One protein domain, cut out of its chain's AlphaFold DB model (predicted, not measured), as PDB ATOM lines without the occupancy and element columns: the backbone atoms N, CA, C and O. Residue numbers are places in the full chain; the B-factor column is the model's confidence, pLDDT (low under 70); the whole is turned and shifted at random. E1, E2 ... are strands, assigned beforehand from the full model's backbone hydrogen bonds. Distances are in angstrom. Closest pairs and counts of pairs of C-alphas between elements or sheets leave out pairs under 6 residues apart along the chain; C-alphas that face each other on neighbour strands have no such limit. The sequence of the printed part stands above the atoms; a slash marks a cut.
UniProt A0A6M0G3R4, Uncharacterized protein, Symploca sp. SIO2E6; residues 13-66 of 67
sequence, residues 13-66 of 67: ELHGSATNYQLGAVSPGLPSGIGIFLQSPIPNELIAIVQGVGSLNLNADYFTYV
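This is residues 13 to 66 of the 67 residues of an uncharacterized protein of Symploca sp. SIO2E6 (UniProt A0A6M0G3R4). A small, strongly twisted sheet of three strands, E2, E3 and E4, makes the middle of a flat domain, and a separate pair of short strands, E1 and E5, sits toward one end of its longest axis. The loop of residues 26 to 33 makes the other end, and residues 51 to 62 lead back from E4 to E5. The printed part has 54 residues, with no named helix and five named strands, E1 to E5 in chain order; the class is all strand, though only 23 residues are in named elements. The sheet order is E2, E3, E4, antiparallel, and E1 with E5 is parallel. The whole is compact, with a radius of gyration of the C-alphas of 11.1 A and spans of 31 by 28 by 12 A.

E1, residues 13 to 15, is parallel to E5, residues 63 to 66, at 41 degrees; N 14 and O 64 are within hydrogen-bond range at 2.9 A. E2, residues 21 to 25, and E3, residues 34 to 38, form an antiparallel hairpin at 145 degrees, with N 22 and O 37 at 2.8 A. E3 and E4, residues 45 to 50, form another at 152 degrees, with N 36 and O 48 at 2.8 A. E2, E3 and E4 are a meander, each strand the antiparallel neighbour of the one before. E1 and E5 are apart from E2, E3 and E4.

E1 begins at C-alpha 13 (171.994, -96.186, 129.062). E2 spans 13.4 A, E3 13.2 A, E4 14.8 A and E5 10.2 A. E5 ends at C-alpha 66 (166.452, -97.630, 124.723).

The farthest C-alphas, of Gly 29 and Val 66, are 31.3 A apart. The printed part has no cut. The link from E4 to E5 is long, with 12 residues. No printed residue is under 70 in pLDDT.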
ATOM      1  N   GLU A  13     173.044 -96.134 130.082       98.31
ATOM      2  CA  GLU A  13     171.994 -96.186 129.062       98.31
ATOM      3  C   GLU A  13     172.594 -96.020 127.658       98.31
ATOM      4  O   GLU A  13     173.416 -95.132 127.421       98.31
ATOM      5  N   LEU A  14     172.204 -96.893 126.726       98.12
ATOM      6  CA  LEU A  14     172.659 -96.915 125.335       98.12
ATOM      7  C   LEU A  14     171.470 -97.085 124.376       98.12
ATOM      8  O   LEU A  14     170.458 -97.680 124.737       98.12
ATOM      9  N   HIS A  15     171.594 -96.617 123.132       97.62
ATOM     10  CA  HIS A  15     170.551 -96.828 122.121       97.62
ATOM     11  C   HIS A  15     170.652 -98.213 121.452       97.62
ATOM     12  O   HIS A  15     171.741 -98.715 121.184       97.62
ATOM     13  N   GLY A  16     169.514 -98.818 121.111       96.75
ATOM     14  CA  GLY A  16     169.427-100.088 120.390       96.75
ATOM     15  C   GLY A  16     169.476-101.307 121.310       96.75
ATOM     16  O   GLY A  16     168.536-101.574 122.051       96.75
ATOM     17  N   SER A  17     170.534-102.113 121.217       97.94
ATOM     18  CA  SER A  17     170.661-103.373 121.959       97.94
ATOM     19  C   SER A  17     172.113-103.699 122.296       97.94
ATOM     20  O   SER A  17     173.033-103.223 121.632       97.94
ATOM     21  N   ALA A  18     172.332-104.610 123.247       98.12
ATOM     22  CA  ALA A  18     173.663-105.123 123.584       98.12
ATOM     23  C   ALA A  18     174.452-105.621 122.362       98.12
ATOM     24  O   ALA A  18     175.658-105.401 122.274       98.12
ATOM     25  N   THR A  19     173.774-106.231 121.381       97.62
ATOM     26  CA  THR A  19     174.419-106.744 120.158       97.62
ATOM     27  C   THR A  19     174.953-105.658 119.231       97.62
ATOM     28  O   THR A  19     175.750-105.967 118.351       97.62
ATOM     29  N   ASN A  20     174.572-104.394 119.432       97.69
ATOM     30  CA  ASN A  20     175.151-103.269 118.707       97.69
ATOM     31  C   ASN A  20     176.513-102.853 119.265       97.69
ATOM     32  O   ASN A  20     177.215-102.093 118.610       97.69
ATOM     33  N   TYR A  21     176.911-103.344 120.441       98.19
ATOM     34  CA  TYR A  21     178.102-102.876 121.135       98.19
ATOM     35  C   TYR A  21     179.147-103.967 121.326       98.19
ATOM     36  O   TYR A  21     178.867-105.163 121.252       98.19
ATOM     37  N   GLN A  22     180.374-103.534 121.585       97.81
ATOM     38  CA  GLN A  22     181.492-104.379 121.964       97.81
ATOM     39  C   GLN A  22     182.273-103.716 123.100       97.81
ATOM     40  O   GLN A  22     182.467-102.502 123.112       97.81
ATOM     41  N   LEU A  23     182.748-104.528 124.041       97.94
ATOM     42  CA  LEU A  23     183.684-104.103 125.078       97.94
ATOM     43  C   LEU A  23     185.108-104.462 124.653       97.94
ATOM     44  O   LEU A  23     185.336-105.546 124.112       97.94
ATOM     45  N   GLY A  24     186.072-103.581 124.902       96.38
ATOM     46  CA  GLY A  24     187.450-103.840 124.492       96.38
ATOM     47  C   GLY A  24     188.484-102.910 125.106       96.38
ATOM     48  O   GLY A  24     188.158-101.951 125.802       96.38
ATOM     49  N   ALA A  25     189.753-103.205 124.834       95.31
ATOM     50  CA  ALA A  25     190.850-102.307 125.170       95.31
ATOM     51  C   ALA A  25     190.796-101.045 124.297       95.31
ATOM     52  O   ALA A  25     190.418-101.093 123.127       95.31
ATOM     53  N   VAL A  26     191.200 -99.917 124.871       94.75
ATOM     54  CA  VAL A  26     191.303 -98.639 124.158       94.75
ATOM     55  C   VAL A  26     192.696 -98.458 123.559       94.75
ATOM     56  O   VAL A  26     193.666 -99.071 124.009       94.75
ATOM     57  N   SER A  27     192.806 -97.624 122.525       91.25
ATOM     58  CA  SER A  27     194.082 -97.365 121.855       91.25
ATOM     59  C   SER A  27     195.117 -96.732 122.799       91.25
ATOM     60  O   SER A  27     194.750 -95.925 123.660       91.25
ATOM     61  N   PRO A  28     196.417 -97.028 122.611       90.75
ATOM     62  CA  PRO A  28     197.489 -96.348 123.332       90.75
ATOM     63  C   PRO A  28     197.382 -94.823 123.189       90.75
ATOM     64  O   PRO A  28     197.151 -94.317 122.092       90.75
ATOM     65  N   GLY A  29     197.550 -94.095 124.294       93.06
ATOM     66  CA  GLY A  29     197.382 -92.635 124.347       93.06
ATOM     67  C   GLY A  29     196.026 -92.173 124.887       93.06
ATOM     68  O   GLY A  29     195.874 -90.995 125.199       93.06
ATOM     69  N   LEU A  30     195.070 -93.091 125.067       94.75
ATOM     70  CA  LEU A  30     193.848 -92.849 125.834       94.75
ATOM     71  C   LEU A  30     194.009 -93.329 127.288       94.75
ATOM     72  O   LEU A  30     194.806 -94.232 127.553       94.75
ATOM     73  N   PRO A  31     193.258 -92.750 128.241       94.88
ATOM     74  CA  PRO A  31     193.200 -93.244 129.614       94.88
ATOM     75  C   PRO A  31     192.840 -94.722 129.710       94.88
ATOM     76  O   PRO A  31     192.031 -95.225 128.931       94.88
ATOM     77  N   SER A  32     193.434 -95.403 130.689       94.19
ATOM     78  CA  SER A  32     193.204 -96.825 130.925       94.19
ATOM     79  C   SER A  32     191.760 -97.098 131.335       94.19
ATOM     80  O   SER A  32     191.133 -96.321 132.052       94.19
ATOM     81  N   GLY A  33     191.233 -98.233 130.888       96.19
ATOM     82  CA  GLY A  33     189.875 -98.661 131.190       96.19
ATOM     83  C   GLY A  33     189.327 -99.585 130.112       96.19
ATOM     84  O   GLY A  33     190.043 -99.992 129.193       96.19
ATOM     85  N   ILE A  34     188.044 -99.898 130.237       98.06
ATOM     86  CA  ILE A  34     187.295-100.697 129.270       98.06
ATOM     87  C   ILE A  34     186.552 -99.738 128.342       98.06
ATOM     88  O   ILE A  34     185.748 -98.920 128.789       98.06
ATOM     89  N   GLY A  35     186.840 -99.825 127.047       98.00
ATOM     90  CA  GLY A  35     186.128 -99.096 126.008       98.00
ATOM     91  C   GLY A  35     184.786 -99.751 125.699       98.00
ATOM     92  O   GLY A  35     184.708-100.974 125.577       98.00
ATOM     93  N   ILE A  36     183.749 -98.930 125.550       98.38
ATOM     94  CA  ILE A  36     182.448 -99.307 124.997       98.38
ATOM     95  C   ILE A  36     182.423 -98.803 123.561       98.38
ATOM     96  O   ILE A  36     182.531 -97.598 123.328       98.38
ATOM     97  N   PHE A  37     182.289 -99.721 122.612       98.00
ATOM     98  CA  PHE A  37     182.326 -99.423 121.189       98.00
ATOM     99  C   PHE A  37     180.985 -99.729 120.535       98.00
ATOM    100  O   PHE A  37     180.467-100.827 120.722       98.00
ATOM    101  N   LEU A  38     180.450 -98.804 119.743       97.88
ATOM    102  CA  LEU A  38     179.342 -99.074 118.829       97.88
ATOM    103  C   LEU A  38     179.897 -99.765 117.577       97.88
ATOM    104  O   LEU A  38     180.822 -99.262 116.932       97.88
ATOM    105  N   GLN A  39     179.349-100.931 117.248       96.75
ATOM    106  CA  GLN A  39     179.750-101.705 116.081       96.75
ATOM    107  C   GLN A  39     179.290-101.003 114.803       96.75
ATOM    108  O   GLN A  39     178.114-100.681 114.633       96.75
ATOM    109  N   SER A  40     180.229-100.787 113.891       89.56
ATOM    110  CA  SER A  40     180.003-100.143 112.599       89.56
ATOM    111  C   SER A  40     180.858-100.842 111.526       89.56
ATOM    112  O   SER A  40     181.728-101.645 111.867       89.56
ATOM    113  N   PRO A  41     180.650-100.580 110.221       84.19
ATOM    114  CA  PRO A  41     181.343-101.286 109.135       84.19
ATOM    115  C   PRO A  41     182.876-101.129 109.056       84.19
ATOM    116  O   PRO A  41     183.443-101.628 108.091       84.19
ATOM    117  N   ILE A  42     183.521-100.509 110.058       84.38
ATOM    118  CA  ILE A  42     184.962-100.267 110.290       84.38
ATOM    119  C   ILE A  42     185.337 -98.774 110.166       84.38
ATOM    120  O   ILE A  42     185.135 -98.186 109.100       84.38
ATOM    121  N   PRO A  43     185.977 -98.174 111.198       85.88
ATOM    122  CA  PRO A  43     186.225 -98.720 112.540       85.88
ATOM    123  C   PRO A  43     185.004 -98.574 113.462       85.88
ATOM    124  O   PRO A  43     184.251 -97.610 113.334       85.88
ATOM    125  N   ASN A  44     184.861 -99.487 114.432       94.25
ATOM    126  CA  ASN A  44     183.900 -99.323 115.526       94.25
ATOM    127  C   ASN A  44     184.121 -97.979 116.236       94.25
ATOM    128  O   ASN A  44     185.260 -97.554 116.449       94.25
ATOM    129  N   GLU A  45     183.035 -97.329 116.635       95.50
ATOM    130  CA  GLU A  45     183.077 -96.007 117.253       95.50
ATOM    131  C   GLU A  45     183.239 -96.127 118.770       95.50
ATOM    132  O   GLU A  45     182.448 -96.802 119.425       95.50
ATOM    133  N   LEU A  46     184.251 -95.472 119.347       96.44
ATOM    134  CA  LEU A  46     184.429 -95.414 120.800       96.44
ATOM    135  C   LEU A  46     183.410 -94.447 121.418       96.44
ATOM    136  O   LEU A  46     183.510 -93.239 121.230       96.44
ATOM    137  N   ILE A  47     182.488 -94.978 122.217       97.12
ATOM    138  CA  ILE A  47     181.430 -94.204 122.881       97.12
ATOM    139  C   ILE A  47     181.888 -93.723 124.258       97.12
ATOM    140  O   ILE A  47     181.704 -92.565 124.632       97.12
ATOM    141  N   ALA A  48     182.507 -94.611 125.035       97.56
ATOM    142  CA  ALA A  48     182.952 -94.301 126.386       97.56
ATOM    143  C   ALA A  48     184.138 -95.170 126.808       97.56
ATOM    144  O   ALA A  48     184.374 -96.244 126.264       97.56
ATOM    145  N   ILE A  49     184.856 -94.699 127.828       98.25
ATOM    146  CA  ILE A  49     185.875 -95.463 128.551       98.25
ATOM    147  C   ILE A  49     185.441 -95.499 130.009       98.25
ATOM    148  O   ILE A  49     185.293 -94.429 130.614       98.25
ATOM    149  N   VAL A  50     185.240 -96.699 130.545       98.12
ATOM    150  CA  VAL A  50     184.917 -96.940 131.955       98.12
ATOM    151  C   VAL A  50     186.194 -97.337 132.680       98.12
ATOM    152  O   VAL A  50     186.862 -98.299 132.299       98.12
ATOM    153  N   GLN A  51     186.562 -96.564 133.693       97.00
ATOM    154  CA  GLN A  51     187.794 -96.746 134.457       97.00
ATOM    155  C   GLN A  51     187.495 -97.388 135.813       97.00
ATOM    156  O   GLN A  51     186.352 -97.411 136.258       97.00
ATOM    157  N   GLY A  52     188.526 -97.926 136.465       92.94
ATOM    158  CA  GLY A  52     188.410 -98.479 137.821       92.94
ATOM    159  C   GLY A  52     187.687 -99.827 137.931       92.94
ATOM    160  O   GLY A  52     187.629-100.386 139.021       92.94
ATOM    161  N   VAL A  53     187.194-100.387 136.820       93.12
ATOM    162  CA  VAL A  53     186.510-101.690 136.775       93.12
ATOM    163  C   VAL A  53     187.387-102.795 136.191       93.12
ATOM    164  O   VAL A  53     188.151-102.570 135.253       93.12
ATOM    165  N   GLY A  54     187.253-104.011 136.729       91.12
ATOM    166  CA  GLY A  54     187.973-105.189 136.231       91.12
ATOM    167  C   GLY A  54     187.332-105.832 134.998       91.12
ATOM    168  O   GLY A  54     188.031-106.380 134.149       91.12
ATOM    169  N   SER A  55     186.005-105.763 134.886       95.19
ATOM    170  CA  SER A  55     185.244-106.273 133.747       95.19
ATOM    171  C   SER A  55     183.902-105.551 133.627       95.19
ATOM    172  O   SER A  55     183.417-104.947 134.582       95.19
ATOM    173  N   LEU A  56     183.311-105.622 132.438       97.62
ATOM    174  CA  LEU A  56     181.938-105.214 132.163       97.62
ATOM    175  C   LEU A  56     181.249-106.327 131.367       97.62
ATOM    176  O   LEU A  56     181.908-107.104 130.672       97.62
ATOM    177  N   ASN A  57     179.927-106.393 131.453       98.06
ATOM    178  CA  ASN A  57     179.093-107.326 130.710       98.06
ATOM    179  C   ASN A  57     177.892-106.566 130.145       98.06
ATOM    180  O   ASN A  57     177.064-106.094 130.910       98.06
ATOM    181  N   LEU A  58     177.780-106.490 128.816       98.44
ATOM    182  CA  LEU A  58     176.683-105.797 128.119       98.44
ATOM    183  C   LEU A  58     175.290-106.380 128.425       98.44
ATOM    184  O   LEU A  58     174.289-105.734 128.157       98.44
ATOM    185  N   ASN A  59     175.214-107.595 128.977       98.12
ATOM    186  CA  ASN A  59     173.954-108.221 129.391       98.12
ATOM    187  C   ASN A  59     173.682-108.093 130.901       98.12
ATOM    188  O   ASN A  59     172.762-108.736 131.404       98.12
ATOM    189  N   ALA A  60     174.514-107.358 131.646       98.31
ATOM    190  CA  ALA A  60     174.259-107.082 133.055       98.31
ATOM    191  C   ALA A  60     173.193-105.988 133.228       98.31
ATOM    192  O   ALA A  60     172.936-105.200 132.323       98.31
ATOM    193  N   ASP A  61     172.601-105.939 134.417       97.69
ATOM    194  CA  ASP A  61     171.527-105.025 134.820       97.69
ATOM    195  C   ASP A  61     171.924-103.541 134.823       97.69
ATOM    196  O   ASP A  61     171.082-102.675 134.592       97.69
ATOM    197  N   TYR A  62     173.206-103.237 135.007       97.81
ATOM    198  CA  TYR A  62     173.735-101.878 134.888       97.81
ATOM    199  C   TYR A  62     173.852-101.366 133.441       97.81
ATOM    200  O   TYR A  62     174.264-100.225 133.237       97.81
ATOM    201  N   PHE A  63     173.508-102.167 132.427       98.38
ATOM    202  CA  PHE A  63     173.293-101.688 131.061       98.38
ATOM    203  C   PHE A  63     171.800-101.663 130.741       98.38
ATOM    204  O   PHE A  63     171.122-102.687 130.777       98.38
ATOM    205  N   THR A  64     171.293-100.488 130.377       98.44
ATOM    206  CA  THR A  64     169.920-100.316 129.887       98.44
ATOM    207  C   THR A  64     169.947 -99.894 128.426       98.44
ATOM    208  O   THR A  64     170.797 -99.103 128.014       98.44
ATOM    209  N   TYR A  65     169.019-100.432 127.636       98.38
ATOM    210  CA  TYR A  65     168.927-100.156 126.209       98.38
ATOM    211  C   TYR A  65     167.582 -99.527 125.860       98.38
ATOM    212  O   TYR A  65     166.532-100.074 126.200       98.38
ATOM    213  N   VAL A  66     167.626 -98.390 125.170       97.69
ATOM    214  CA  VAL A  66     166.452 -97.630 124.723       97.69
ATOM    215  C   VAL A  66     166.423 -97.537 123.199       97.69
ATOM    216  O   VAL A  66     167.461 -97.642 122.554       97.69
TER     217      VAL A  66